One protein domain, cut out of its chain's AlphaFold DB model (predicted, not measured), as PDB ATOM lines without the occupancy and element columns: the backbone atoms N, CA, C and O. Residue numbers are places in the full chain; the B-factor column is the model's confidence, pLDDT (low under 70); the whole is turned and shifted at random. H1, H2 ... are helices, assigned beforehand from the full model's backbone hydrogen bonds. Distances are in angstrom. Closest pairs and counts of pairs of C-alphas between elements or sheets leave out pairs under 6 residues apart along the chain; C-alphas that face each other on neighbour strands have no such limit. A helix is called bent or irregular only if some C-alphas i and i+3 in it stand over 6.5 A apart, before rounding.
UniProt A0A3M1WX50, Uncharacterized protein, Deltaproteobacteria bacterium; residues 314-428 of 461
ATOM      1  N   CYS A 314      42.398   9.876 -20.770       69.19
ATOM      2  CA  CYS A 314      42.592  10.917 -19.765       69.19
ATOM      3  C   CYS A 314      42.819  10.397 -18.328       69.19
ATOM      4  O   CYS A 314      42.307   9.350 -17.936       69.19
ATOM      5  N   HIS A 315      43.569  11.174 -17.535       69.31
ATOM      6  CA  HIS A 315      43.709  11.035 -16.081       69.31
ATOM      7  C   HIS A 315      42.489  11.652 -15.377       69.31
ATOM      8  O   HIS A 315      42.549  12.758 -14.840       69.31
ATOM      9  N   MET A 316      41.358  10.948 -15.439       71.56
ATOM     10  CA  MET A 316      40.053  11.462 -15.000       71.56
ATOM     11  C   MET A 316      39.951  11.776 -13.510       71.56
ATOM     12  O   MET A 316      39.085  12.554 -13.125       71.56
ATOM     13  N   GLU A 317      40.835  11.221 -12.680       73.38
ATOM     14  CA  GLU A 317      40.845  11.501 -11.240       73.38
ATOM     15  C   GLU A 317      41.073  12.993 -10.932       73.38
ATOM     16  O   GLU A 317      40.675  13.476  -9.879       73.38
ATOM     17  N   MET A 318      41.641  13.748 -11.881       66.75
ATOM     18  CA  MET A 318      41.980  15.167 -11.722       66.75
ATOM     19  C   MET A 318      41.030  16.125 -12.461       66.75
ATOM     20  O   MET A 318      41.320  17.315 -12.566       66.75
ATOM     21  N   SER A 319      39.920  15.644 -13.033       74.88
ATOM     22  CA  SER A 319      39.002  16.481 -13.823       74.88
ATOM     23  C   SER A 319      37.551  16.206 -13.484       74.88
ATOM     24  O   SER A 319      37.196  15.071 -13.225       74.88
ATOM     25  N   THR A 320      36.682  17.215 -13.536       77.50
ATOM     26  CA  THR A 320      35.228  17.036 -13.384       77.50
ATOM     27  C   THR A 320      34.533  16.570 -14.661       77.50
ATOM     28  O   THR A 320      33.452  16.004 -14.550       77.50
ATOM     29  N   SER A 321      35.145  16.746 -15.833       80.69
ATOM     30  CA  SER A 321      34.564  16.377 -17.137       80.69
ATOM     31  C   SER A 321      34.360  14.862 -17.267       80.69
ATOM     32  O   SER A 321      34.927  14.097 -16.490       80.69
ATOM     33  N   GLU A 322      33.590  14.381 -18.244       76.75
ATOM     34  CA  GLU A 322      33.282  12.937 -18.331       76.75
ATOM     35  C   GLU A 322      34.360  12.098 -19.031       76.75
ATOM     36  O   GLU A 322      34.568  10.937 -18.677       76.75
ATOM     37  N   ARG A 323      35.076  12.677 -20.005       82.69
ATOM     38  CA  ARG A 323      35.983  11.919 -20.893       82.69
ATOM     39  C   ARG A 323      37.368  12.534 -21.100       82.69
ATOM     40  O   ARG A 323      38.340  11.803 -21.308       82.69
ATOM     41  N   TRP A 324      37.472  13.860 -21.035       88.94
ATOM     42  CA  TRP A 324      38.698  14.610 -21.324       88.94
ATOM     43  C   TRP A 324      38.986  15.619 -20.212       88.94
ATOM     44  O   TRP A 324      38.084  16.318 -19.773       88.94
ATOM     45  N   CYS A 325      40.239  15.755 -19.762       90.56
ATOM     46  CA  CYS A 325      40.568  16.722 -18.705       90.56
ATOM     47  C   CYS A 325      40.627  18.159 -19.209       90.56
ATOM     48  O   CYS A 325      40.587  19.083 -18.401       90.56
ATOM     49  N   HIS A 326      40.760  18.338 -20.526       92.25
ATOM     50  CA  HIS A 326      40.915  19.635 -21.181       92.25
ATOM     51  C   HIS A 326      42.162  20.426 -20.737       92.25
ATOM     52  O   HIS A 326      42.241  21.638 -20.935       92.25
ATOM     53  N   ASP A 327      43.158  19.764 -20.142       92.00
ATOM     54  CA  ASP A 327      44.381  20.419 -19.660       92.00
ATOM     55  C   ASP A 327      45.622  19.524 -19.777       92.00
ATOM     56  O   ASP A 327      46.434  19.404 -18.866       92.00
ATOM     57  N   CYS A 328      45.770  18.845 -20.916       92.12
ATOM     58  CA  CYS A 328      46.993  18.111 -21.222       92.12
ATOM     59  C   CYS A 328      47.277  18.051 -22.726       92.12
ATOM     60  O   CYS A 328      46.374  18.205 -23.552       92.12
ATOM     61  N   GLU A 329      48.530  17.736 -23.062       92.94
ATOM     62  CA  GLU A 329      49.024  17.533 -24.432       92.94
ATOM     63  C   GLU A 329      48.171  16.518 -25.216       92.94
ATOM     64  O   GLU A 329      47.793  16.763 -26.357       92.94
ATOM     65  N   ARG A 330      47.748  15.415 -24.579       92.88
ATOM     66  CA  ARG A 330      46.899  14.399 -25.229       92.88
ATOM     67  C   ARG A 330      45.526  14.945 -25.635       92.88
ATOM     68  O   ARG A 330      45.047  14.621 -26.718       92.88
ATOM     69  N   CYS A 331      44.902  15.769 -24.785       94.31
ATOM     70  CA  CYS A 331      43.635  16.432 -25.111       94.31
ATOM     71  C   CYS A 331      43.836  17.461 -26.227       94.31
ATOM     72  O   CYS A 331      43.026  17.528 -27.146       94.31
ATOM     73  N   ALA A 332      44.925  18.233 -26.160       96.25
ATOM     74  CA  ALA A 332      45.248  19.264 -27.138       96.25
ATOM     75  C   ALA A 332      45.454  18.680 -28.544       96.25
ATOM     76  O   ALA A 332      44.810  19.129 -29.494       96.25
ATOM     77  N   HIS A 333      46.267  17.627 -28.661       96.38
ATOM     78  CA  HIS A 333      46.496  16.930 -29.928       96.38
ATOM     79  C   HIS A 333      45.230  16.245 -30.436       96.38
ATOM     80  O   HIS A 333      44.891  16.407 -31.603       96.38
ATOM     81  N   GLY A 334      44.490  15.543 -29.567       95.56
ATOM     82  CA  GLY A 334      43.225  14.915 -29.954       95.56
ATOM     83  C   GLY A 334      42.244  15.928 -30.540       95.56
ATOM     84  O   GLY A 334      41.779  15.752 -31.665       95.56
ATOM     85  N   TYR A 335      42.001  17.036 -29.835       96.56
ATOM     86  CA  TYR A 335      41.124  18.108 -30.308       96.56
ATOM     87  C   TYR A 335      41.583  18.672 -31.660       96.56
ATOM     88  O   TYR A 335      40.794  18.728 -32.604       96.56
ATOM     89  N   LEU A 336      42.858  19.068 -31.772       98.19
ATOM     90  CA  LEU A 336      43.411  19.656 -32.994       98.19
ATOM     91  C   LEU A 336      43.304  18.690 -34.182       98.19
ATOM     92  O   LEU A 336      42.898  19.092 -35.270       98.19
ATOM     93  N   TYR A 337      43.631  17.415 -33.983       97.75
ATOM     94  CA  TYR A 337      43.595  16.413 -35.046       97.75
ATOM     95  C   TYR A 337      42.165  16.065 -35.464       97.75
ATOM     96  O   TYR A 337      41.911  15.942 -36.663       97.75
ATOM     97  N   HIS A 338      41.206  16.001 -34.531       96.00
ATOM     98  CA  HIS A 338      39.790  15.879 -34.889       96.00
ATOM     99  C   HIS A 338      39.342  17.043 -35.783       96.00
ATOM    100  O   HIS A 338      38.805  16.788 -36.862       96.00
ATOM    101  N   ARG A 339      39.637  18.295 -35.400       97.00
ATOM    102  CA  ARG A 339      39.303  19.480 -36.215       97.00
ATOM    103  C   ARG A 339      39.954  19.436 -37.592       97.00
ATOM    104  O   ARG A 339      39.273  19.643 -38.595       97.00
ATOM    105  N   ALA A 340      41.243  19.112 -37.655       97.19
ATOM    106  CA  ALA A 340      41.992  19.024 -38.905       97.19
ATOM    107  C   ALA A 340      41.394  17.994 -39.881       97.19
ATOM    108  O   ALA A 340      41.322  18.231 -41.091       97.19
ATOM    109  N   LEU A 341      40.904  16.873 -39.347       95.81
ATOM    110  CA  LEU A 341      40.258  15.800 -40.106       95.81
ATOM    111  C   LEU A 341      38.781  16.089 -40.423       95.81
ATOM    112  O   LEU A 341      38.134  15.282 -41.079       95.81
ATOM    113  N   GLY A 342      38.250  17.246 -40.012       94.75
ATOM    114  CA  GLY A 342      36.858  17.634 -40.252       94.75
ATOM    115  C   GLY A 342      35.850  16.988 -39.307       94.75
ATOM    116  O   GLY A 342      34.652  17.064 -39.560       94.75
ATOM    117  N   ASN A 343      36.321  16.381 -38.221       94.19
ATOM    118  CA  ASN A 343      35.468  15.871 -37.161       94.19
ATOM    119  C   ASN A 343      35.127  16.993 -36.174       94.19
ATOM    120  O   ASN A 343      35.961  17.851 -35.876       94.19
ATOM    121  N   ASP A 344      33.914  16.959 -35.625       93.69
ATOM    122  CA  ASP A 344      33.494  17.856 -34.550       93.69
ATOM    123  C   ASP A 344      33.929  17.307 -33.179       93.69
ATOM    124  O   ASP A 344      33.371  16.298 -32.754       93.69
ATOM    125  N   PRO A 345      34.879  17.933 -32.453       93.81
ATOM    126  CA  PRO A 345      35.338  17.453 -31.151       93.81
ATOM    127  C   PRO A 345      34.222  17.321 -30.113       93.81
ATOM    128  O   PRO A 345      34.333  16.464 -29.235       93.81
ATOM    129  N   ALA A 346      33.142  18.106 -30.212       93.19
ATOM    130  CA  ALA A 346      32.008  17.978 -29.298       93.19
ATOM    131  C   ALA A 346      31.333  16.602 -29.429       93.19
ATOM    132  O   ALA A 346      31.045  15.959 -28.421       93.19
ATOM    133  N   ALA A 347      31.210  16.072 -30.652       90.75
ATOM    134  CA  ALA A 347      30.737  14.703 -30.896       90.75
ATOM    135  C   ALA A 347      31.663  13.623 -30.294       90.75
ATOM    136  O   ALA A 347      31.242  12.490 -30.067       90.75
ATOM    137  N   TRP A 348      32.916  13.979 -29.991       87.44
ATOM    138  CA  TRP A 348      33.904  13.125 -29.319       87.44
ATOM    139  C   TRP A 348      33.972  13.357 -27.803       87.44
ATOM    140  O   TRP A 348      34.808  12.761 -27.122       87.44
ATOM    141  N   GLY A 349      33.078  14.185 -27.257       89.25
ATOM    142  CA  GLY A 349      32.955  14.472 -25.829       89.25
ATOM    143  C   GLY A 349      33.853  15.599 -25.326       89.25
ATOM    144  O   GLY A 349      33.994  15.741 -24.114       89.25
ATOM    145  N   PHE A 350      34.492  16.377 -26.208       91.88
ATOM    146  CA  PHE A 350      35.184  17.592 -25.777       91.88
ATOM    147  C   PHE A 350      34.160  18.666 -25.400       91.88
ATOM    148  O   PHE A 350      33.366  19.102 -26.228       91.88
ATOM    149  N   GLU A 351      34.221  19.125 -24.155       92.56
ATOM    150  CA  GLU A 351      33.354  20.184 -23.622       92.56
ATOM    151  C   GLU A 351      34.006  21.569 -23.762       92.56
ATOM    152  O   GLU A 351      33.350  22.600 -23.626       92.56
ATOM    153  N   LYS A 352      35.324  21.603 -24.004       92.88
ATOM    154  CA  LYS A 352      36.120  22.829 -24.096       92.88
ATOM    155  C   LYS A 352      37.020  22.802 -25.321       92.88
ATOM    156  O   LYS A 352      37.596  21.766 -25.661       92.88
ATOM    157  N   SER A 353      37.188  23.970 -25.936       95.50
ATOM    158  CA  SER A 353      38.184  24.160 -26.987       95.50
ATOM    159  C   SER A 353      39.591  24.021 -26.419       95.50
ATOM    160  O   SER A 353      39.910  24.591 -25.376       95.50
ATOM    161  N   MET A 354      40.451  23.304 -27.142       97.00
ATOM    162  CA  MET A 354      41.882  23.236 -26.841       97.00
ATOM    163  C   MET A 354      42.707  24.243 -27.653       97.00
ATOM    164  O   MET A 354      43.931  24.161 -27.652       97.00
ATOM    165  N   LEU A 355      42.053  25.170 -28.363       97.56
ATOM    166  CA  LEU A 355      42.694  26.149 -29.251       97.56
ATOM    167  C   LEU A 355      42.661  27.587 -28.704       97.56
ATOM    168  O   LEU A 355      42.806  28.534 -29.479       97.56
ATOM    169  N   SER A 356      42.461  27.762 -27.395       96.62
ATOM    170  CA  SER A 356      42.611  29.054 -26.711       96.62
ATOM    171  C   SER A 356      44.083  29.386 -26.451       96.62
ATOM    172  O   SER A 356      44.929  28.494 -26.363       96.62
ATOM    173  N   GLU A 357      44.398  30.673 -26.301       95.75
ATOM    174  CA  GLU A 357      45.775  31.161 -26.134       95.75
ATOM    175  C   GLU A 357      46.524  30.486 -24.968       95.75
ATOM    176  O   GLU A 357      47.653  30.023 -25.137       95.75
ATOM    177  N   GLU A 358      45.868  30.313 -23.816       96.12
ATOM    178  CA  GLU A 358      46.442  29.650 -22.632       96.12
ATOM    179  C   GLU A 358      46.869  28.189 -22.882       96.12
ATOM    180  O   GLU A 358      47.760  27.662 -22.208       96.12
ATOM    181  N   LYS A 359      46.263  27.520 -23.873       97.06
ATOM    182  CA  LYS A 359      46.580  26.135 -24.250       97.06
ATOM    183  C   LYS A 359      47.751  26.057 -25.222       97.06
ATOM    184  O   LYS A 359      48.214  24.951 -25.493       97.06
ATOM    185  N   GLY A 360      48.298  27.192 -25.675       97.00
ATOM    186  CA  GLY A 360      49.464  27.258 -26.563       97.00
ATOM    187  C   GLY A 360      50.664  26.480 -26.026       97.00
ATOM    188  O   GLY A 360      51.377  25.835 -26.793       97.00
ATOM    189  N   ARG A 361      50.811  26.420 -24.693       95.75
ATOM    190  CA  ARG A 361      51.833  25.611 -24.018       95.75
ATOM    191  C   ARG A 361      51.778  24.131 -24.383       95.75
ATOM    192  O   ARG A 361      52.794  23.475 -24.238       95.75
ATOM    193  N   PHE A 362      50.652  23.576 -24.826       96.56
ATOM    194  CA  PHE A 362      50.540  22.154 -25.157       96.56
ATOM    195  C   PHE A 362      50.984  21.796 -26.576       96.56
ATOM    196  O   PHE A 362      51.053  20.611 -26.872       96.56
ATOM    197  N   PHE A 363      51.302  22.780 -27.420       97.75
ATOM    198  CA  PHE A 363      51.667  22.558 -28.817       97.75
ATOM    199  C   PHE A 363      53.139  22.899 -29.058       97.75
ATOM    200  O   PHE A 363      53.623  23.968 -28.684       97.75
ATOM    201  N   SER A 364      53.850  21.991 -29.715       96.69
ATOM    202  CA  SER A 364      55.246  22.155 -30.127       96.69
ATOM    203  C   SER A 364      55.438  23.269 -31.164       96.69
ATOM    204  O   SER A 364      56.475  23.922 -31.164       96.69
ATOM    205  N   THR A 365      54.452  23.534 -32.028       96.00
ATOM    206  CA  THR A 365      54.493  24.576 -33.072       96.00
ATOM    207  C   THR A 365      54.710  25.985 -32.517       96.00
ATOM    208  O   THR A 365      55.250  26.830 -33.229       96.00
ATOM    209  N   PHE A 366      54.339  26.246 -31.260       95.50
ATOM    210  CA  PHE A 366      54.499  27.563 -30.628       95.50
ATOM    211  C   PHE A 366      55.691  27.647 -29.668       95.50
ATOM    212  O   PHE A 366      55.848  28.651 -28.977       95.50
ATOM    213  N   ARG A 367      56.518  26.601 -29.596       93.50
ATOM    214  CA  ARG A 367      57.675  26.539 -28.698       93.50
ATOM    215  C   ARG A 367      58.969  26.801 -29.458       93.50
ATOM    216  O   ARG A 367      59.095  26.473 -30.637       93.50
ATOM    217  N   GLU A 368      59.960  27.327 -28.751       94.12
ATOM    218  CA  GLU A 368      61.345  27.225 -29.196       94.12
ATOM    219  C   GLU A 368      61.808  25.778 -29.005       94.12
ATOM    220  O   GLU A 368      61.662  25.207 -27.924       94.12
ATOM    221  N   ILE A 369      62.313  25.157 -30.073       95.88
ATOM    222  CA  ILE A 369      62.667  23.739 -30.063       95.88
ATOM    223  C   ILE A 369      64.171  23.595 -30.239       95.88
ATOM    224  O   ILE A 369      64.730  23.986 -31.268       95.88
ATOM    225  N   HIS A 370      64.818  22.971 -29.258       96.06
ATOM    226  CA  HIS A 370      66.240  22.676 -29.330       96.06
ATOM    227  C   HIS A 370      66.557  21.747 -30.525       96.06
ATOM    228  O   HIS A 370      65.811  20.797 -30.777       96.06
ATOM    229  N   PRO A 371      67.679  21.931 -31.251       95.50
ATOM    230  CA  PRO A 371      68.002  21.117 -32.429       95.50
ATOM    231  C   PRO A 371      68.057  19.601 -32.186       95.50
ATOM    232  O   PRO A 371      67.716  18.832 -33.090       95.50
ATOM    233  N   LEU A 372      68.477  19.188 -30.984       96.69
ATOM    234  CA  LEU A 372      68.540  17.782 -30.556       96.69
ATOM    235  C   LEU A 372      67.193  17.216 -30.075       96.69
ATOM    236  O   LEU A 372      67.083  16.003 -29.918       96.69
ATOM    237  N   ASP A 373      66.173  18.054 -29.862       97.44
ATOM    238  CA  ASP A 373      64.835  17.586 -29.493       97.44
ATOM    239  C   ASP A 373      64.074  17.132 -30.744       97.44
ATOM    240  O   ASP A 373      63.371  17.888 -31.419       97.44
ATOM    241  N   MET A 374      64.282  15.874 -31.116       97.81
ATOM    242  CA  MET A 374      63.676  15.295 -32.308       97.81
ATOM    243  C   MET A 374      62.166  15.099 -32.151       97.81
ATOM    244  O   MET A 374      61.452  15.233 -33.149       97.81
ATOM    245  N   TYR A 375      61.684  14.819 -30.934       97.31
ATOM    246  CA  TYR A 375      60.261  14.664 -30.635       97.31
ATOM    247  C   TYR A 375      59.485  15.936 -30.977       97.31
ATOM    248  O   TYR A 375      58.633  15.910 -31.866       97.31
ATOM    249  N   HIS A 376      59.824  17.068 -30.357       97.12
ATOM    250  CA  HIS A 376      59.104  18.321 -30.575       97.12
ATOM    251  C   HIS A 376      59.260  18.824 -32.016       97.12
ATOM    252  O   HIS A 376      58.315  19.375 -32.583       97.12
ATOM    253  N   ARG A 377      60.405  18.574 -32.672       97.19
ATOM    254  CA  ARG A 377      60.590  18.896 -34.103       97.19
ATOM    255  C   ARG A 377      59.687  18.074 -35.017       97.19
ATOM    256  O   ARG A 377      59.236  18.589 -36.040       97.19
ATOM    257  N   PHE A 378      59.479  16.798 -34.705       97.44
ATOM    258  CA  PHE A 378      58.564  15.946 -35.456       97.44
ATOM    259  C   PHE A 378      57.113  16.356 -35.194       97.44
ATOM    260  O   PHE A 378      56.382  16.661 -36.136       97.44
ATOM    261  N   GLN A 379      56.747  16.466 -33.921       97.69
ATOM    262  CA  GLN A 379      55.417  16.835 -33.452       97.69
ATOM    263  C   GLN A 379      54.974  18.206 -33.998       97.69
ATOM    264  O   GLN A 379      53.861  18.345 -34.496       97.69
ATOM    265  N   SER A 380      55.876  19.192 -34.054       97.06
ATOM    266  CA  SER A 380      55.611  20.509 -34.656       97.06
ATOM    267  C   SER A 380      55.234  20.437 -36.146       97.06
ATOM    268  O   SER A 380      54.471  21.273 -36.625       97.06
ATOM    269  N   LYS A 381      55.700  19.428 -36.902       97.19
ATOM    270  CA  LYS A 381      55.269  19.227 -38.301       97.19
ATOM    271  C   LYS A 381      53.847  18.681 -38.385       97.19
ATOM    272  O   LYS A 381      53.097  19.120 -39.256       97.19
ATOM    273  N   GLU A 382      53.501  17.725 -37.521       98.06
ATOM    274  CA  GLU A 382      52.140  17.181 -37.444       98.06
ATOM    275  C   GLU A 382      51.149  18.280 -37.053       98.06
ATOM    276  O   GLU A 382      50.147  18.489 -37.738       98.06
ATOM    277  N   GLU A 383      51.477  19.049 -36.016       98.12
ATOM    278  CA  GLU A 383      50.684  20.185 -35.558       98.12
ATOM    279  C   GLU A 383      50.572  21.283 -36.617       98.12
ATOM    280  O   GLU A 383      49.467  21.738 -36.888       98.12
ATOM    281  N   ALA A 384      51.668  21.684 -37.272       97.81
ATOM    282  CA  ALA A 384      51.620  22.711 -38.315       97.81
ATOM    283  C   ALA A 384      50.706  22.309 -39.482       97.81
ATOM    284  O   ALA A 384      49.970  23.145 -40.012       97.81
ATOM    285  N   LEU A 385      50.723  21.029 -39.877       98.00
ATOM    286  CA  LEU A 385      49.769  20.510 -40.855       98.00
ATOM    287  C   LEU A 385      48.342  20.548 -40.297       98.00
ATOM    288  O   LEU A 385      47.438  21.028 -40.975       98.00
ATOM    289  N   ALA A 386      48.126  20.093 -39.065       98.25
ATOM    290  CA  ALA A 386      46.800  20.049 -38.464       98.25
ATOM    291  C   ALA A 386      46.181  21.447 -38.252       98.25
ATOM    292  O   ALA A 386      44.998  21.642 -38.537       98.25
ATOM    293  N   PHE A 387      46.967  22.442 -37.836       98.31
ATOM    294  CA  PHE A 387      46.547  23.843 -37.751       98.31
ATOM    295  C   PHE A 387      46.174  24.400 -39.125       98.31
ATOM    296  O   PHE A 387      45.133  25.044 -39.266       98.31
ATOM    297  N   LEU A 388      46.983  24.110 -40.153       97.25
ATOM    298  CA  LEU A 388      46.697  24.521 -41.525       97.25
ATOM    299  C   LEU A 388      45.353  23.960 -42.018       97.25
ATOM    300  O   LEU A 388      44.554  24.715 -42.572       97.25
ATOM    301  N   LEU A 389      45.091  22.672 -41.786       96.81
ATOM    302  CA  LEU A 389      43.842  22.016 -42.190       96.81
ATOM    303  C   LEU A 389      42.640  22.480 -41.367       96.81
ATOM    304  O   LEU A 389      41.572  22.708 -41.924       96.81
ATOM    305  N   SER A 390      42.811  22.674 -40.059       97.00
ATOM    306  CA  SER A 390      41.749  23.204 -39.195       97.00
ATOM    307  C   SER A 390      41.314  24.595 -39.656       97.00
ATOM    308  O   SER A 390      40.120  24.867 -39.767       97.00
ATOM    309  N   ARG A 391      42.276  25.456 -40.011       96.00
ATOM    310  CA  ARG A 391      42.006  26.785 -40.568       96.00
ATOM    311  C   ARG A 391      41.245  26.721 -41.890       96.00
ATOM    312  O   ARG A 391      40.275  27.444 -42.072       96.00
ATOM    313  N   GLU A 392      41.667  25.865 -42.823       95.12
ATOM    314  CA  GLU A 392      40.967  25.685 -44.109       95.12
ATOM    315  C   GLU A 392      39.516  25.213 -43.930       95.12
ATOM    316  O   GLU A 392      38.675  25.447 -44.794       95.12
ATOM    317  N   ARG A 393      39.211  24.597 -42.784       94.88
ATOM    318  CA  ARG A 393      37.865  24.183 -42.376       94.88
ATOM    319  C   ARG A 393      37.112  25.243 -41.563       94.88
ATOM    320  O   ARG A 393      36.067  24.938 -40.997       94.88
ATOM    321  N   GLY A 394      37.621  26.473 -41.508       95.38
ATOM    322  CA  GLY A 394      36.961  27.603 -40.853       95.38
ATOM    323  C   GLY A 394      37.127  27.650 -39.333       95.38
ATOM    324  O   GLY A 394      36.359  28.340 -38.669       95.38
ATOM    325  N   GLU A 395      38.097  26.933 -38.757       96.00
ATOM    326  CA  GLU A 395      38.429  27.098 -37.339       96.00
ATOM    327  C   GLU A 395      39.001  28.500 -37.071       96.00
ATOM    328  O   GLU A 395      39.862  28.974 -37.811       96.00
ATOM    329  N   THR A 396      38.542  29.150 -35.998       94.31
ATOM    330  CA  THR A 396      38.881  30.550 -35.673       94.31
ATOM    331  C   THR A 396      39.390  30.749 -34.241       94.31
ATOM    332  O   THR A 396      39.544  31.894 -33.802       94.31
ATOM    333  N   GLY A 397      39.680  29.661 -33.517       94.69
ATOM    334  CA  GLY A 397      40.307  29.714 -32.192       94.69
ATOM    335  C   GLY A 397      41.605  30.535 -32.161       94.69
ATOM    336  O   GLY A 397      42.307  30.668 -33.167       94.69
ATOM    337  N   ASP A 398      41.940  31.086 -30.993       97.44
ATOM    338  CA  ASP A 398      43.047  32.038 -30.821       97.44
ATOM    339  C   ASP A 398      44.389  31.488 -31.312       97.44
ATOM    340  O   ASP A 398      45.145  32.192 -31.985       97.44
ATOM    341  N   LEU A 399      44.668  30.207 -31.058       97.75
ATOM    342  CA  LEU A 399      45.893  29.564 -31.536       97.75
ATOM    343  C   LEU A 399      45.927  29.396 -33.057       97.75
ATOM    344  O   LEU A 399      47.008  29.449 -33.641       97.75
ATOM    345  N   VAL A 400      44.774  29.265 -33.720       97.44
ATOM    346  CA  VAL A 400      44.716  29.267 -35.191       97.44
ATOM    347  C   VAL A 400      45.081  30.647 -35.729       97.44
ATOM    348  O   VAL A 400      45.933  30.745 -36.609       97.44
ATOM    349  N   LYS A 401      44.542  31.721 -35.142       96.75
ATOM    350  CA  LYS A 401      44.907  33.107 -35.500       96.75
ATOM    351  C   LYS A 401      46.380  33.411 -35.213       96.75
ATOM    352  O   LYS A 401      47.042  34.144 -35.950       96.75
ATOM    353  N   THR A 402      46.931  32.868 -34.132       96.62
ATOM    354  CA  THR A 402      48.363  32.982 -33.822       96.62
ATOM    355  C   THR A 402      49.211  32.228 -34.846       96.62
ATOM    356  O   THR A 402      50.176  32.788 -35.370       96.62
ATOM    357  N   PHE A 403      48.808  31.015 -35.230       96.88
ATOM    358  CA  PHE A 403      49.448  30.265 -36.310       96.88
ATOM    359  C   PHE A 403      49.378  31.000 -37.660       96.88
ATOM    360  O   PHE A 403      50.367  31.028 -38.395       96.88
ATOM    361  N   GLU A 404      48.256  31.650 -37.976       94.25
ATOM    362  CA  GLU A 404      48.089  32.476 -39.181       94.25
ATOM    363  C   GLU A 404      49.098  33.618 -39.269       94.25
ATOM    364  O   GLU A 404      49.694  33.826 -40.329       94.25
ATOM    365  N   ARG A 405      49.316  34.320 -38.153       93.00
ATOM    366  CA  ARG A 405      50.248  35.451 -38.069       93.00
ATOM    367  C   ARG A 405      51.715  35.023 -38.171       93.00
ATOM    368  O   ARG A 405      52.508  35.765 -38.741       93.00
ATOM    369  N   GLY A 406      52.073  33.854 -37.629       86.81
ATOM    370  CA  GLY A 406      53.476  33.430 -37.487       86.81
ATOM    371  C   GLY A 406      53.977  32.383 -38.489       86.81
ATOM    372  O   GLY A 406      55.111  32.483 -38.950       86.81
ATOM    373  N   GLY A 407      53.166  31.377 -38.841       82.19
ATOM    374  CA  GLY A 407      53.649  30.161 -39.525       82.19
ATOM    375  C   GLY A 407      52.835  29.703 -40.738       82.19
ATOM    376  O   GLY A 407      53.338  28.950 -41.579       82.19
ATOM    377  N   ALA A 408      51.597  30.175 -40.901       85.50
ATOM    378  CA  ALA A 408      50.691  29.609 -41.898       85.50
ATOM    379  C   ALA A 408      51.128  29.838 -43.353       85.50
ATOM    380  O   ALA A 408      50.880  28.984 -44.205       85.50
ATOM    381  N   ARG A 409      51.799  30.958 -43.665       87.00
ATOM    382  CA  ARG A 409      52.294  31.230 -45.029       87.00
ATOM    383  C   ARG A 409      53.354  30.217 -45.456       87.00
ATOM    384  O   ARG A 409      53.344  29.758 -46.597       87.00
ATOM    385  N   GLU A 410      54.270  29.874 -44.557       88.81
ATOM    386  CA  GLU A 410      55.300  28.873 -44.825       88.81
ATOM    387  C   GLU A 410      54.697  27.467 -44.900       88.81
ATOM    388  O   GLU A 410      54.977  26.732 -45.851       88.81
ATOM    389  N   ALA A 411      53.822  27.123 -43.949       89.38
ATOM    390  CA  ALA A 411      53.127  25.842 -43.936       89.38
ATOM    391  C   ALA A 411      52.304  25.630 -45.216       89.38
ATOM    392  O   ALA A 411      52.391  24.567 -45.820       89.38
ATOM    393  N   MET A 412      51.591  26.656 -45.697       90.56
ATOM    394  CA  MET A 412      50.817  26.597 -46.941       90.56
ATOM    395  C   MET A 412      51.713  26.324 -48.158       90.56
ATOM    396  O   MET A 412      51.429  25.411 -48.930       90.56
ATOM    397  N   LYS A 413      52.841  27.040 -48.298       92.06
ATOM    398  CA  LYS A 413      53.822  26.787 -49.376       92.06
ATOM    399  C   LYS A 413      54.366  25.356 -49.345       92.06
ATOM    400  O   LYS A 413      54.742  24.814 -50.380       92.06
ATOM    401  N   LYS A 414      54.428  24.750 -48.156       93.19
ATOM    402  CA  LYS A 414      54.954  23.402 -47.924       93.19
ATOM    403  C   LYS A 414      53.859  22.355 -47.695       93.19
ATOM    404  O   LYS A 414      54.217  21.225 -47.376       93.19
ATOM    405  N   LYS A 415      52.568  22.665 -47.891       94.56
ATOM    406  CA  LYS A 415      51.438  21.801 -47.489       94.56
ATOM    407  C   LYS A 415      51.594  20.366 -47.982       94.56
ATOM    408  O   LYS A 415      51.570  19.440 -47.182       94.56
ATOM    409  N   ARG A 416      51.851  20.185 -49.282       93.69
ATOM    410  CA  ARG A 416      52.062  18.858 -49.887       93.69
ATOM    411  C   ARG A 416      53.254  18.118 -49.279       93.69
ATOM    412  O   ARG A 416      53.167  16.930 -49.002       93.69
ATOM    413  N   LYS A 417      54.368  18.819 -49.042       95.38
ATOM    414  CA  LYS A 417      55.566  18.236 -48.419       95.38
ATOM    415  C   LYS A 417      55.316  17.858 -46.955       95.38
ATOM    416  O   LYS A 417      55.829  16.837 -46.510       95.38
ATOM    417  N   LEU A 418      54.547  18.665 -46.221       94.88
ATOM    418  CA  LEU A 418      54.131  18.366 -44.852       94.88
ATOM    419  C   LEU A 418      53.211  17.145 -44.819       94.88
ATOM    420  O   LEU A 418      53.518  16.210 -44.093       94.88
ATOM    421  N   ALA A 419      52.172  17.107 -45.658       96.06
ATOM    422  CA  ALA A 419      51.265  15.965 -45.774       96.06
ATOM    423  C   ALA A 419      52.031  14.663 -46.054       96.06
ATOM    424  O   ALA A 419      51.931  13.736 -45.261       96.06
ATOM    425  N   LYS A 420      52.911  14.648 -47.064       95.44
ATOM    426  CA  LYS A 420      53.803  13.508 -47.357       95.44
ATOM    427  C   LYS A 420      54.712  13.112 -46.197       95.44
ATOM    428  O   LYS A 420      55.055  11.949 -46.032       95.44
ATOM    429  N   SER A 421      55.185  14.089 -45.424       95.56
ATOM    430  CA  SER A 421      56.060  13.826 -44.279       95.56
ATOM    431  C   SER A 421      55.300  13.256 -43.086       95.56
ATOM    432  O   SER A 421      55.915  12.543 -42.299       95.56
ATOM    433  N   VAL A 422      54.029  13.618 -42.911       96.44
ATOM    434  CA  VAL A 422      53.188  13.215 -41.778       96.44
ATOM    435  C   VAL A 422      52.493  11.885 -42.069       96.44
ATOM    436  O   VAL A 422      52.576  10.967 -41.255       96.44
ATOM    437  N   PHE A 423      51.873  11.758 -43.244       96.88
ATOM    438  CA  PHE A 423      51.129  10.580 -43.694       96.88
ATOM    439  C   PHE A 423      52.026   9.616 -44.470       96.88
ATOM    440  O   PHE A 423      51.814   9.314 -45.638       96.88
ATOM    441  N   ARG A 424      53.066   9.137 -43.793       96.19
ATOM    442  CA  ARG A 424      53.924   8.042 -44.253       96.19
ATOM    443  C   ARG A 424      54.284   7.159 -43.068       96.19
ATOM    444  O   ARG A 424      54.168   7.587 -41.918       96.19
ATOM    445  N   LEU A 425      54.805   5.971 -43.350       97.94
ATOM    446  CA  LEU A 425      55.518   5.210 -42.330       97.94
ATOM    447  C   LEU A 425      56.769   5.995 -41.918       97.94
ATOM    448  O   LEU A 425      57.554   6.435 -42.761       97.94
ATOM    449  N   GLN A 426      56.911   6.227 -40.620       97.75
ATOM    450  CA  GLN A 426      58.011   6.993 -40.035       97.75
ATOM    451  C   GLN A 426      59.208   6.118 -39.676       97.75
ATOM    452  O   GLN A 426      60.292   6.640 -39.431       97.75
ATOM    453  N   ASP A 427      59.009   4.803 -39.670       96.69
ATOM    454  CA  ASP A 427      60.033   3.807 -39.409       96.69
ATOM    455  C   ASP A 427      59.760   2.520 -40.187       96.69
ATOM    456  O   ASP A 427      58.674   2.327 -40.741       96.69
ATOM    457  N   GLU A 428      60.741   1.625 -40.199       96.69
ATOM    458  CA  GLU A 428      60.539   0.264 -40.678       96.69
ATOM    459  C   GLU A 428      59.628  -0.521 -39.714       96.69
ATOM    460  O   GLU A 428      59.735  -0.368 -38.491       96.69
TER     461      GLU A 428
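This is residues 314 to 428 of the 461 residues of an uncharacterized protein of Deltaproteobacteria bacterium (UniProt A0A3M1WX50). One long helix, H4, runs through the core, with H1 packed on one side of it and the short helices H5, H6 and H7 wrapping round its other sides near residues 381 to 391. The small helix H2 sits at the outer side of H1, H3 lies beyond the first residues of H1, and a stretch with no named element, residues 314 to 328, leads into H1. You have 115 printed residues with seven named helices, H1 to H7 in order along the chain, and no named strand, so the class is all helix. The whole is compact, with a radius of gyration of the C-alphas of 14.2 A and spans of 40 by 31 by 27 A.

Start at C-alpha 314 at (42.592, 10.917, -19.765) and pass residues 314 to 328 to find H1, residues 329 to 340, 16.2 A long, which begins at C-alpha 329 at (49.024, 17.533, -24.432). Next come H2, residues 345 to 348, 4.9 A, and H3, residues 357 to 362, 10.2 A. H3 is irregular, but only just: C-alphas 358 and 361 are 6.9 A apart. Find C-alpha 374 at (63.676, 15.295, -32.308); from there H4 runs 27.6 A to residue 392. Then read H5, residues 398 to 406, 12.5 A; H6, residues 408 to 413, 8.6 A; and H7, residues 415 to 422, 10.5 A, ending at (53.188, 13.215, -41.778).

Begin at H4, the hub, which touches four helices. With residues 383 to 391 alone it touches H1, the same way at a steep tilt of 37 degrees, only just past shallow; the closest C-alphas, of Ala 340 and Ser 390, are 4.2 A apart. H5 touches H4 about perpendicular, at 76 degrees, closest at C-alphas Phe 387 and Val 400, 6.3 A. H6 touches H4 at 88 degrees, about perpendicular, closest at C-alphas Leu 388 and Ala 408, 6.5 A. H7 touches H4 at a steep tilt of 44 degrees, opposite ways, closest at C-alphas Glu 382 and Val 422, 6.0 A. Farther out, H3 only just touches H1, with 3 pairs of C-alphas within 8 A, the closest being Glu 329 and Phe 362, 4.9 A. H2 and H1 touch only at the corner, and only just, with 3 such pairs; C-alphas Tyr 335 and Pro 345 are closest, 5.9 A. Among the pairs that stay apart are H1 and H7. In H1, H5, H6 and H7 every O i to N i+4 pair is within hydrogen-bond range; H4 has 14 of 15, H3 has 0 of 2 but 2 of 3 O i to N i+3 pairs, and H2 is too short for an i+4 pair.

Look to Glu 317 and Lys 413 for the C-alphas farthest apart, 43.1 A. The printed part has no cut, and the link from H3 to H4, 11 residues, is long. The mean pLDDT of the printed part is 93.2; residues 314, 315 and 318 are under 70.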